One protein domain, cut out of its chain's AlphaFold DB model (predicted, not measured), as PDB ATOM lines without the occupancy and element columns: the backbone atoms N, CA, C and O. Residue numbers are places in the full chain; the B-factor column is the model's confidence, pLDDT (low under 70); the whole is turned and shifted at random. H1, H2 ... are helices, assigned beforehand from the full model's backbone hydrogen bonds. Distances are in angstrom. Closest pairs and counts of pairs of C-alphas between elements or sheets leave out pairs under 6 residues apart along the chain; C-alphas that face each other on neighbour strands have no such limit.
ATOM      1  N   LEU A   4     152.318 133.924  81.010       43.34
ATOM      2  CA  LEU A   4     152.602 134.961  82.027       43.34
ATOM      3  C   LEU A   4     151.409 135.286  82.945       43.34
ATOM      4  O   LEU A   4     151.556 135.399  84.155       43.34
ATOM      5  N   ARG A   5     150.193 135.356  82.387       46.59
ATOM      6  CA  ARG A   5     148.969 135.688  83.145       46.59
ATOM      7  C   ARG A   5     148.378 134.510  83.928       46.59
ATOM      8  O   ARG A   5     147.346 134.688  84.584       46.59
ATOM      9  N   HIS A   6     148.935 133.307  83.782       41.28
ATOM     10  CA  HIS A   6     148.535 132.127  84.550       41.28
ATOM     11  C   HIS A   6     149.477 131.918  85.744       41.28
ATOM     12  O   HIS A   6     148.994 131.753  86.864       41.28
ATOM     13  N   ALA A   7     150.788 132.086  85.545       39.91
ATOM     14  CA  ALA A   7     151.782 132.065  86.621       39.91
ATOM     15  C   ALA A   7     151.514 133.142  87.698       39.91
ATOM     16  O   ALA A   7     151.507 132.839  88.890       39.91
ATOM     17  N   GLU A   8     151.151 134.367  87.293       44.25
ATOM     18  CA  GLU A   8     150.738 135.449  88.213       44.25
ATOM     19  C   GLU A   8     149.437 135.154  88.990       44.25
ATOM     20  O   GLU A   8     149.135 135.815  89.983       44.25
ATOM     21  N   ARG A   9     148.622 134.194  88.531       44.72
ATOM     22  CA  ARG A   9     147.299 133.890  89.103       44.72
ATOM     23  C   ARG A   9     147.351 132.804  90.175       44.72
ATOM     24  O   ARG A   9     146.538 132.847  91.096       44.72
ATOM     25  N   ILE A  10     148.278 131.855  90.054       47.19
ATOM     26  CA  ILE A  10     148.423 130.718  90.978       47.19
ATOM     27  C   ILE A  10     149.244 131.106  92.218       47.19
ATOM     28  O   ILE A  10     148.954 130.630  93.312       47.19
ATOM     29  N   LEU A  11     150.188 132.043  92.092       46.78
ATOM     30  CA  LEU A  11     151.052 132.490  93.196       46.78
ATOM     31  C   LEU A  11     150.413 133.531  94.140       46.78
ATOM     32  O   LEU A  11     151.076 134.046  95.034       46.78
ATOM     33  N   GLY A  12     149.112 133.807  93.995       38.72
ATOM     34  CA  GLY A  12     148.408 134.813  94.790       38.72
ATOM     35  C   GLY A  12     148.701 136.242  94.320       38.72
ATOM     36  O   GLY A  12     149.776 136.569  93.828       38.72
ATOM     37  N   LYS A  13     147.708 137.128  94.439       39.69
ATOM     38  CA  LYS A  13     147.869 138.558  94.144       39.69
ATOM     39  C   LYS A  13     148.873 139.181  95.127       39.69
ATOM     40  O   LYS A  13     148.474 139.621  96.199       39.69
ATOM     41  N   GLY A  14     150.142 139.224  94.739       37.97
ATOM     42  CA  GLY A  14     151.262 139.768  95.511       37.97
ATOM     43  C   GLY A  14     152.345 138.699  95.618       37.97
ATOM     44  O   GLY A  14     152.213 137.787  96.412       37.97
ATOM     45  N   SER A  15     153.397 138.675  94.818       37.12
ATOM     46  CA  SER A  15     154.044 139.723  94.043       37.12
ATOM     47  C   SER A  15     154.569 139.085  92.757       37.12
ATOM     48  O   SER A  15     154.971 137.919  92.796       37.12
ATOM     49  N   PRO A  16     154.628 139.805  91.623       40.56
ATOM     50  CA  PRO A  16     155.549 139.377  90.583       40.56
ATOM     51  C   PRO A  16     156.929 139.301  91.248       40.56
ATOM     52  O   PRO A  16     157.236 140.139  92.103       40.56
ATOM     53  N   VAL A  17     157.738 138.298  90.912       44.31
ATOM     54  CA  VAL A  17     159.161 138.279  91.276       44.31
ATOM     55  C   VAL A  17     159.813 139.426  90.496       44.31
ATOM     56  O   VAL A  17     160.408 139.254  89.440       44.31
ATOM     57  N   VAL A  18     159.566 140.651  90.951       42.50
ATOM     58  CA  VAL A  18     160.192 141.858  90.457       42.50
ATOM     59  C   VAL A  18     161.505 141.913  91.207       42.50
ATOM     60  O   VAL A  18     161.510 142.284  92.374       42.50
ATOM     61  N   PHE A  19     162.594 141.544  90.531       49.00
ATOM     62  CA  PHE A  19     163.975 141.716  90.990       49.00
ATOM     63  C   PHE A  19     164.337 143.214  91.114       49.00
ATOM     64  O   PHE A  19     165.200 143.723  90.401       49.00
ATOM     65  N   ALA A  20     163.615 143.955  91.953       46.00
ATOM     66  CA  ALA A  20     163.811 145.384  92.197       46.00
ATOM     67  C   ALA A  20     163.363 145.814  93.605       46.00
ATOM     68  O   ALA A  20     163.206 147.013  93.854       46.00
ATOM     69  N   SER A  21     163.132 144.874  94.527       57.78
ATOM     70  CA  SER A  21     162.927 145.214  95.934       57.78
ATOM     71  C   SER A  21     164.278 145.435  96.638       57.78
ATOM     72  O   SER A  21     165.291 144.869  96.223       57.78
ATOM     73  N   PRO A  22     164.338 146.242  97.715       58.62
ATOM     74  CA  PRO A  22     165.546 146.364  98.536       58.62
ATOM     75  C   PRO A  22     166.063 145.017  99.065       58.62
ATOM     76  O   PRO A  22     167.272 144.843  99.193       58.62
ATOM     77  N   GLU A  23     165.166 144.054  99.311       63.78
ATOM     78  CA  GLU A  23     165.537 142.692  99.712       63.78
ATOM     79  C   GLU A  23     166.291 141.958  98.589       63.78
ATOM     80  O   GLU A  23     167.295 141.303  98.855       63.78
ATOM     81  N   ASP A  24     165.896 142.127  97.322       67.81
ATOM     82  CA  ASP A  24     166.597 141.510  96.185       67.81
ATOM     83  C   ASP A  24     168.009 142.072  96.000       67.81
ATOM     84  O   ASP A  24     168.913 141.352  95.580       67.81
ATOM     85  N   VAL A  25     168.219 143.350  96.337       77.75
ATOM     86  CA  VAL A  25     169.549 143.977  96.314       77.75
ATOM     87  C   VAL A  25     170.454 143.357  97.378       77.75
ATOM     88  O   VAL A  25     171.612 143.056  97.098       77.75
ATOM     89  N   GLU A  26     169.932 143.118  98.579       81.94
ATOM     90  CA  GLU A  26     170.677 142.489  99.673       81.94
ATOM     91  C   GLU A  26     170.999 141.015  99.374       81.94
ATOM     92  O   GLU A  26     172.124 140.562  99.613       81.94
ATOM     93  N   ILE A  27     170.059 140.277  98.771       88.88
ATOM     94  CA  ILE A  27     170.302 138.909  98.294       88.88
ATOM     95  C   ILE A  27     171.317 138.913  97.145       88.88
ATOM     96  O   ILE A  27     172.202 138.063  97.116       88.88
ATOM     97  N   ALA A  28     171.257 139.873  96.221       87.44
ATOM     98  CA  ALA A  28     172.220 139.979  95.124       87.44
ATOM     99  C   ALA A  28     173.638 140.297  95.618       87.44
ATOM    100  O   ALA A  28     174.611 139.785  95.068       87.44
ATOM    101  N   GLN A  29     173.767 141.117  96.662       90.81
ATOM    102  CA  GLN A  29     175.057 141.445  97.272       90.81
ATOM    103  C   GLN A  29     175.654 140.247  98.014       90.81
ATOM    104  O   GLN A  29     176.837 139.948  97.853       90.81
ATOM    105  N   ASN A  30     174.838 139.543  98.801       92.44
ATOM    106  CA  ASN A  30     175.337 138.519  99.714       92.44
ATOM    107  C   ASN A  30     175.250 137.096  99.139       92.44
ATOM    108  O   ASN A  30     176.069 136.256  99.491       92.44
ATOM    109  N   ALA A  31     174.337 136.797  98.215       94.44
ATOM    110  CA  ALA A  31     174.126 135.475  97.607       94.44
ATOM    111  C   ALA A  31     173.914 135.518  96.070       94.44
ATOM    112  O   ALA A  31     172.967 134.910  95.560       94.44
ATOM    113  N   PRO A  32     174.814 136.157  95.290       92.69
ATOM    114  CA  PRO A  32     174.606 136.405  93.855       92.69
ATOM    115  C   PRO A  32     174.419 135.133  93.021       92.69
ATOM    116  O   PRO A  32     173.598 135.107  92.110       92.69
ATOM    117  N   VAL A  33     175.158 134.065  93.338       93.88
ATOM    118  CA  VAL A  33     175.087 132.791  92.600       93.88
ATOM    119  C   VAL A  33     173.733 132.112  92.811       93.88
ATOM    120  O   VAL A  33     173.073 131.749  91.844       93.88
ATOM    121  N   ALA A  34     173.283 132.005  94.065       92.00
ATOM    122  CA  ALA A  34     171.999 131.384  94.391       92.00
ATOM    123  C   ALA A  34     170.820 132.181  93.804       92.00
ATOM    124  O   ALA A  34     169.857 131.596  93.307       92.00
ATOM    125  N   LEU A  35     170.919 133.516  93.798       90.62
ATOM    126  CA  LEU A  35     169.922 134.377  93.165       90.62
ATOM    127  C   LEU A  35     169.903 134.215  91.638       90.62
ATOM    128  O   LEU A  35     168.829 134.131  91.044       90.62
ATOM    129  N   ALA A  36     171.074 134.129  91.001       89.62
ATOM    130  CA  ALA A  36     171.180 133.907  89.560       89.62
ATOM    131  C   ALA A  36     170.570 132.560  89.145       89.62
ATOM    132  O   ALA A  36     169.831 132.499  88.162       89.62
ATOM    133  N   GLU A  37     170.804 131.496  89.918       92.19
ATOM    134  CA  GLU A  37     170.194 130.182  89.689       92.19
ATOM    135  C   GLU A  37     168.670 130.196  89.850       92.19
ATOM    136  O   GLU A  37     167.964 129.506  89.110       92.19
ATOM    137  N   ALA A  38     168.150 130.968  90.806       89.75
ATOM    138  CA  ALA A  38     166.713 131.160  90.958       89.75
ATOM    139  C   ALA A  38     166.120 131.896  89.741       89.75
ATOM    140  O   ALA A  38     165.093 131.476  89.204       89.75
ATOM    141  N   GLY A  39     166.799 132.942  89.258       86.88
ATOM    142  CA  GLY A  39     166.399 133.696  88.066       86.88
ATOM    143  C   GLY A  39     166.492 132.898  86.760       86.88
ATOM    144  O   GLY A  39     165.649 133.059  85.881       86.88
ATOM    145  N   GLU A  40     167.479 132.008  86.619       91.69
ATOM    146  CA  GLU A  40     167.548 131.022  85.527       91.69
ATOM    147  C   GLU A  40     166.312 130.112  85.523       91.69
ATOM    148  O   GLU A  40     165.651 129.976  84.494       91.69
ATOM    149  N   THR A  41     165.966 129.521  86.673       90.56
ATOM    150  CA  THR A  41     164.808 128.621  86.783       90.56
ATOM    151  C   THR A  41     163.487 129.353  86.542       90.56
ATOM    152  O   THR A  41     162.594 128.805  85.902       90.56
ATOM    153  N   LEU A  42     163.372 130.614  86.967       88.44
ATOM    154  CA  LEU A  42     162.198 131.426  86.653       88.44
ATOM    155  C   LEU A  42     162.070 131.686  85.145       88.44
ATOM    156  O   LEU A  42     160.992 131.508  84.587       88.44
ATOM    157  N   ARG A  43     163.172 132.024  84.461       88.12
ATOM    158  CA  ARG A  43     163.175 132.177  82.995       88.12
ATOM    159  C   ARG A  43     162.802 130.883  82.274       88.12
ATOM    160  O   ARG A  43     162.188 130.941  81.213       88.12
ATOM    161  N   GLN A  44     163.173 129.721  82.811       90.75
ATOM    162  CA  GLN A  44     162.724 128.435  82.271       90.75
ATOM    163  C   GLN A  44     161.206 128.274  82.431       90.75
ATOM    164  O   GLN A  44     160.544 127.921  81.461       90.75
ATOM    165  N   ALA A  45     160.651 128.621  83.597       88.69
ATOM    166  CA  ALA A  45     159.205 128.597  83.831       88.69
ATOM    167  C   ALA A  45     158.439 129.520  82.864       88.69
ATOM    168  O   ALA A  45     157.397 129.143  82.344       88.69
ATOM    169  N   GLU A  46     158.961 130.718  82.583       85.31
ATOM    170  CA  GLU A  46     158.334 131.679  81.661       85.31
ATOM    171  C   GLU A  46     158.293 131.204  80.201       85.31
ATOM    172  O   GLU A  46     157.412 131.624  79.443       85.31
ATOM    173  N   ASN A  47     159.246 130.353  79.812       91.00
ATOM    174  CA  ASN A  47     159.379 129.810  78.462       91.00
ATOM    175  C   ASN A  47     158.771 128.405  78.307       91.00
ATOM    176  O   ASN A  47     158.831 127.862  77.207       91.00
ATOM    177  N   ALA A  48     158.223 127.815  79.373       90.62
ATOM    178  CA  ALA A  48     157.611 126.492  79.319       90.62
ATOM    179  C   ALA A  48     156.308 126.514  78.498       90.62
ATOM    180  O   ALA A  48     155.496 127.439  78.594       90.62
ATOM    181  N   ASP A  49     156.116 125.475  77.682       88.25
ATOM    182  CA  ASP A  49     154.948 125.332  76.803       88.25
ATOM    183  C   ASP A  49     153.736 124.721  77.530       88.25
ATOM    184  O   ASP A  49     152.592 124.922  77.107       88.25
ATOM    185  N   ASP A  50     153.987 123.995  78.623       90.38
ATOM    186  CA  ASP A  50     152.994 123.279  79.418       90.38
ATOM    187  C   ASP A  50     152.714 123.957  80.775       90.38
ATOM    188  O   ASP A  50     153.595 124.539  81.417       90.38
ATOM    189  N   GLU A  51     151.456 123.900  81.214       85.56
ATOM    190  CA  GLU A  51     150.983 124.588  82.422       85.56
ATOM    191  C   GLU A  51     151.457 123.903  83.715       85.56
ATOM    192  O   GLU A  51     151.815 124.594  84.680       85.56
ATOM    193  N   ASP A  52     151.535 122.568  83.727       88.00
ATOM    194  CA  ASP A  52     152.036 121.812  84.878       88.00
ATOM    195  C   ASP A  52     153.548 122.034  85.037       88.00
ATOM    196  O   ASP A  52     154.035 122.283  86.146       88.00
ATOM    197  N   GLU A  53     154.288 122.043  83.923       87.44
ATOM    198  CA  GLU A  53     155.723 122.358  83.900       87.44
ATOM    199  C   GLU A  53     156.006 123.794  84.368       87.44
ATOM    200  O   GLU A  53     156.859 124.005  85.238       87.44
ATOM    201  N   THR A  54     155.246 124.774  83.866       85.62
ATOM    202  CA  THR A  54     155.330 126.179  84.308       85.62
ATOM    203  C   THR A  54     155.161 126.281  85.824       85.62
ATOM    204  O   THR A  54     155.946 126.944  86.506       85.62
ATOM    205  N   THR A  55     154.149 125.601  86.370       86.94
ATOM    206  CA  THR A  55     153.829 125.627  87.802       86.94
ATOM    207  C   THR A  55     154.937 124.980  88.636       86.94
ATOM    208  O   THR A  55     155.344 125.529  89.663       86.94
ATOM    209  N   HIS A  56     155.468 123.841  88.189       89.19
ATOM    210  CA  HIS A  56     156.549 123.146  88.880       89.19
ATOM    211  C   HIS A  56     157.852 123.961  88.900       89.19
ATOM    212  O   HIS A  56     158.472 124.112  89.957       89.19
ATOM    213  N   LEU A  57     158.253 124.536  87.763       89.38
ATOM    214  CA  LEU A  57     159.464 125.354  87.666       89.38
ATOM    215  C   LEU A  57     159.338 126.659  88.458       89.38
ATOM    216  O   LEU A  57     160.286 127.044  89.143       89.38
ATOM    217  N   ALA A  58     158.167 127.302  88.439       85.19
ATOM    218  CA  ALA A  58     157.903 128.479  89.262       85.19
ATOM    219  C   ALA A  58     158.028 128.160  90.763       85.19
ATOM    220  O   ALA A  58     158.656 128.919  91.503       85.19
ATOM    221  N   TYR A  59     157.517 127.005  91.204       88.00
ATOM    222  CA  TYR A  59     157.694 126.533  92.578       88.00
ATOM    223  C   TYR A  59     159.176 126.314  92.930       88.00
ATOM    224  O   TYR A  59     159.636 126.765  93.980       88.00
ATOM    225  N   ILE A  60     159.957 125.671  92.052       92.62
ATOM    226  CA  ILE A  60     161.400 125.477  92.277       92.62
ATOM    227  C   ILE A  60     162.122 126.824  92.348       92.62
ATOM    228  O   ILE A  60     162.943 127.024  93.244       92.62
ATOM    229  N   ALA A  61     161.820 127.752  91.436       86.69
ATOM    230  CA  ALA A  61     162.400 129.090  91.442       86.69
ATOM    231  C   ALA A  61     162.126 129.797  92.779       86.69
ATOM    232  O   ALA A  61     163.058 130.312  93.393       86.69
ATOM    233  N   GLN A  62     160.892 129.730  93.288       87.88
ATOM    234  CA  GLN A  62     160.530 130.291  94.590       87.88
ATOM    235  C   GLN A  62     161.341 129.670  95.738       87.88
ATOM    236  O   GLN A  62     161.928 130.394  96.542       87.88
ATOM    237  N   ARG A  63     161.458 128.337  95.789       93.81
ATOM    238  CA  ARG A  63     162.276 127.648  96.807       93.81
ATOM    239  C   ARG A  63     163.758 128.021  96.715       93.81
ATOM    240  O   ARG A  63     164.424 128.126  97.741       93.81
ATOM    241  N   LYS A  64     164.280 128.254  95.509       90.62
ATOM    242  CA  LYS A  64     165.654 128.736  95.313       90.62
ATOM    243  C   LYS A  64     165.843 130.173  95.796       90.62
ATOM    244  O   LYS A  64     166.879 130.452  96.390       90.62
ATOM    245  N   VAL A  65     164.859 131.058  95.607       88.75
ATOM    246  CA  VAL A  65     164.894 132.415  96.185       88.75
ATOM    247  C   VAL A  65     164.928 132.350  97.713       88.75
ATOM    248  O   VAL A  65     165.729 133.046  98.330       88.75
ATOM    249  N   GLU A  66     164.131 131.477  98.337       90.12
ATOM    250  CA  GLU A  66     164.160 131.279  99.796       90.12
ATOM    251  C   GLU A  66     165.535 130.801 100.290       90.12
ATOM    252  O   GLU A  66     166.047 131.303 101.291       90.12
ATOM    253  N   ILE A  67     166.174 129.875  99.566       93.50
ATOM    254  CA  ILE A  67     167.545 129.434  99.861       93.50
ATOM    255  C   ILE A  67     168.537 130.591  99.684       93.50
ATOM    256  O   ILE A  67     169.390 130.801 100.545       93.50
ATOM    257  N   ALA A  68     168.425 131.361  98.598       91.88
ATOM    258  CA  ALA A  68     169.280 132.516  98.348       91.88
ATOM    259  C   ALA A  68     169.153 133.557  99.470       91.88
ATOM    260  O   ALA A  68     170.169 134.074  99.935       91.88
ATOM    261  N   ARG A  69     167.933 133.797  99.965       92.25
ATOM    262  CA  ARG A  69     167.662 134.658 101.122       92.25
ATOM    263  C   ARG A  69     168.341 134.142 102.388       92.25
ATOM    264  O   ARG A  69     169.072 134.894 103.020       92.25
ATOM    265  N   ALA A  70     168.181 132.859 102.711       94.31
ATOM    266  CA  ALA A  70     168.822 132.267 103.885       94.31
ATOM    267  C   ALA A  70     170.362 132.350 103.819       94.31
ATOM    268  O   ALA A  70     171.020 132.649 104.817       94.31
ATOM    269  N   ILE A  71     170.953 132.133 102.636       95.56
ATOM    270  CA  ILE A  71     172.400 132.288 102.415       95.56
ATOM    271  C   ILE A  71     172.821 133.749 102.592       95.56
ATOM    272  O   ILE A  71     173.847 134.016 103.218       95.56
ATOM    273  N   ALA A  72     172.050 134.689 102.041       94.44
ATOM    274  CA  ALA A  72     172.330 136.114 102.141       94.44
ATOM    275  C   ALA A  72     172.311 136.595 103.598       94.44
ATOM    276  O   ALA A  72     173.263 137.240 104.035       94.44
ATOM    277  N   GLU A  73     171.283 136.215 104.360       93.56
ATOM    278  CA  GLU A  73     171.158 136.518 105.791       93.56
ATOM    279  C   GLU A  73     172.315 135.913 106.598       93.56
ATOM    280  O   GLU A  73     172.913 136.599 107.426       93.56
ATOM    281  N   THR A  74     172.693 134.662 106.310       96.06
ATOM    282  CA  THR A  74     173.818 133.992 106.986       96.06
ATOM    283  C   THR A  74     175.134 134.723 106.728       96.06
ATOM    284  O   THR A  74     175.843 135.066 107.670       96.06
ATOM    285  N   ARG A  75     175.444 135.033 105.465       95.12
ATOM    286  CA  ARG A  75     176.685 135.734 105.097       95.12
ATOM    287  C   ARG A  75     176.743 137.148 105.654       95.12
ATOM    288  O   ARG A  75     177.811 137.601 106.058       95.12
ATOM    289  N   LYS A  76     175.605 137.842 105.696       94.06
ATOM    290  CA  LYS A  76     175.514 139.149 106.342       94.06
ATOM    291  C   LYS A  76     175.812 139.039 107.834       94.06
ATOM    292  O   LYS A  76     176.674 139.764 108.316       94.06
ATOM    293  N   ALA A  77     175.173 138.105 108.538       94.50
ATOM    294  CA  ALA A  77     175.421 137.888 109.960       94.50
ATOM    295  C   ALA A  77     176.886 137.503 110.241       94.50
ATOM    296  O   ALA A  77     177.487 138.001 111.192       94.50
ATOM    297  N   GLU A  78     177.493 136.663 109.399       94.62
ATOM    298  CA  GLU A  78     178.918 136.319 109.474       94.62
ATOM    299  C   GLU A  78     179.812 137.548 109.265       94.62
ATOM    300  O   GLU A  78     180.730 137.778 110.050       94.62
ATOM    301  N   SER A  79     179.523 138.373 108.256       94.44
ATOM    302  CA  SER A  79     180.262 139.612 107.994       94.44
ATOM    303  C   SER A  79     180.132 140.615 109.142       94.44
ATOM    304  O   SER A  79     181.123 141.230 109.525       94.44
ATOM    305  N   GLU A  80     178.935 140.796 109.696       94.00
ATOM    306  CA  GLU A  80     178.700 141.667 110.854       94.00
ATOM    307  C   GLU A  80     179.453 141.150 112.085       94.00
ATOM    308  O   GLU A  80     180.124 141.916 112.775       94.00
ATOM    309  N   THR A  81     179.413 139.836 112.323       95.75
ATOM    310  CA  THR A  81     180.181 139.193 113.398       95.75
ATOM    311  C   THR A  81     181.673 139.448 113.214       95.75
ATOM    312  O   THR A  81     182.345 139.836 114.168       95.75
ATOM    313  N   GLN A  82     182.194 139.284 111.997       93.12
ATOM    314  CA  GLN A  82     183.602 139.534 111.707       93.12
ATOM    315  C   GLN A  82     183.975 140.998 111.953       93.12
ATOM    316  O   GLN A  82     184.966 141.266 112.624       93.12
ATOM    317  N   GLN A  83     183.150 141.949 111.509       94.31
ATOM    318  CA  GLN A  83     183.385 143.377 111.745       94.31
ATOM    319  C   GLN A  83     183.409 143.725 113.236       94.31
ATOM    320  O   GLN A  83     184.270 144.483 113.676       94.31
ATOM    321  N   ILE A  84     182.500 143.148 114.027       96.12
ATOM    322  CA  ILE A  84     182.471 143.334 115.482       96.12
ATOM    323  C   ILE A  84     183.738 142.765 116.130       96.12
ATOM    324  O   ILE A  84     184.284 143.367 117.056       96.12
ATOM    325  N   LEU A  85     184.210 141.601 115.671       93.38
ATOM    326  CA  LEU A  85     185.445 140.998 116.171       93.38
ATOM    327  C   LEU A  85     186.664 141.860 115.830       93.38
ATOM    328  O   LEU A  85     187.460 142.140 116.728       93.38
ATOM    329  N   ASP A  86     186.759 142.344 114.593       86.69
ATOM    330  CA  ASP A  86     187.843 143.216 114.136       86.69
ATOM    331  C   ASP A  86     187.838 144.557 114.895       86.69
ATOM    332  O   ASP A  86     188.882 145.058 115.324       86.69
ATOM    333  N   GLU A  87     186.659 145.146 115.126       90.31
ATOM    334  CA  GLU A  87     186.512 146.367 115.924       90.31
ATOM    335  C   GLU A  87     186.925 146.132 117.379       90.31
ATOM    336  O   GLU A  87     187.677 146.926 117.954       90.31
ATOM    337  N   ARG A  88     186.483 145.022 117.977       91.62
ATOM    338  CA  ARG A  88     186.879 144.639 119.333       91.62
ATOM    339  C   ARG A  88     188.392 144.481 119.433       91.62
ATOM    340  O   ARG A  88     188.982 144.988 120.386       91.62
ATOM    341  N   GLU A  89     189.014 143.797 118.480       84.31
ATOM    342  CA  GLU A  89     190.465 143.622 118.436       84.31
ATOM    343  C   GLU A  89     191.179 144.975 118.344       84.31
ATOM    344  O   GLU A  89     192.084 145.257 119.135       84.31
ATOM    345  N   ARG A  90     190.704 145.870 117.474       82.94
ATOM    346  CA  ARG A  90     191.237 147.231 117.347       82.94
ATOM    347  C   ARG A  90     191.134 148.023 118.652       82.94
ATOM    348  O   ARG A  90     192.081 148.722 119.014       82.94
TER     349      ARG A  90
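Overview. This is residues 4 to 90 of the 230 residues of a protein of Methylocaldum sp. 0917 (UniProt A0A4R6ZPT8). One long straight helix, H4, makes the longest axis, and H3 folds back along its first half as a helical hairpin. H2 crosses H4 farther along, the short H1 sits near H4's beginning, and residues 80 to 90 of H4 stick out alone. The printed part has 87 residues with four named helices, in the order H1, H2, H3, H4, and no named strand: the class is all helix. The whole is loose, with a radius of gyration of the C-alphas of 16.4 A, and spans 59 by 21 by 14 A.

Along the chain. Find C-alpha 51 at (150.983, 124.588, 82.422); from there H4, residues 51 to 90, runs 57.9 A to C-alpha 90 at (191.237, 147.231, 117.347). Before it look for H3, residues 32 to 47, 22.6 A long, and H2, residues 22 to 30. H1, residues 4 to 10, begins at C-alpha 4 at (152.602, 134.961, 82.027).

Arrangement. H4 is the hub, touching three helices. Its residues 53 to 68 touch H3, closest at the C-alphas of Ala 45 and Thr 54, 4.6 A apart; this hairpin has a shallow tilt of 12 degrees, opposite ways. Residues 68 to 76 touch H2, closest at the C-alphas of Asn 30 and Ala 72, 4.6 A apart, at a steep tilt of 68 degrees, only just short of about perpendicular. Residues 54 to 58 only just touch H1, with 3 pairs of C-alphas within 8 A; the closest are those of Ala 7 and Thr 55, 6.9 A apart. H1 and H2 are apart. Every O i to N i+4 pair is within hydrogen-bond range in H2, H3 and H4, and 2 of 3 are in H1.

Size, cuts and confidence. The C-alphas farthest apart, of Asp 50 and Arg 90, are 58.9 A apart. Without residues 80 to 90, which stand free, the body spans 42 by 21 by 14 A. The printed part has no cut; the link from H1 to H2 is long, with 11 residues. The model's pLDDT is under 70 at residues 4 to 24.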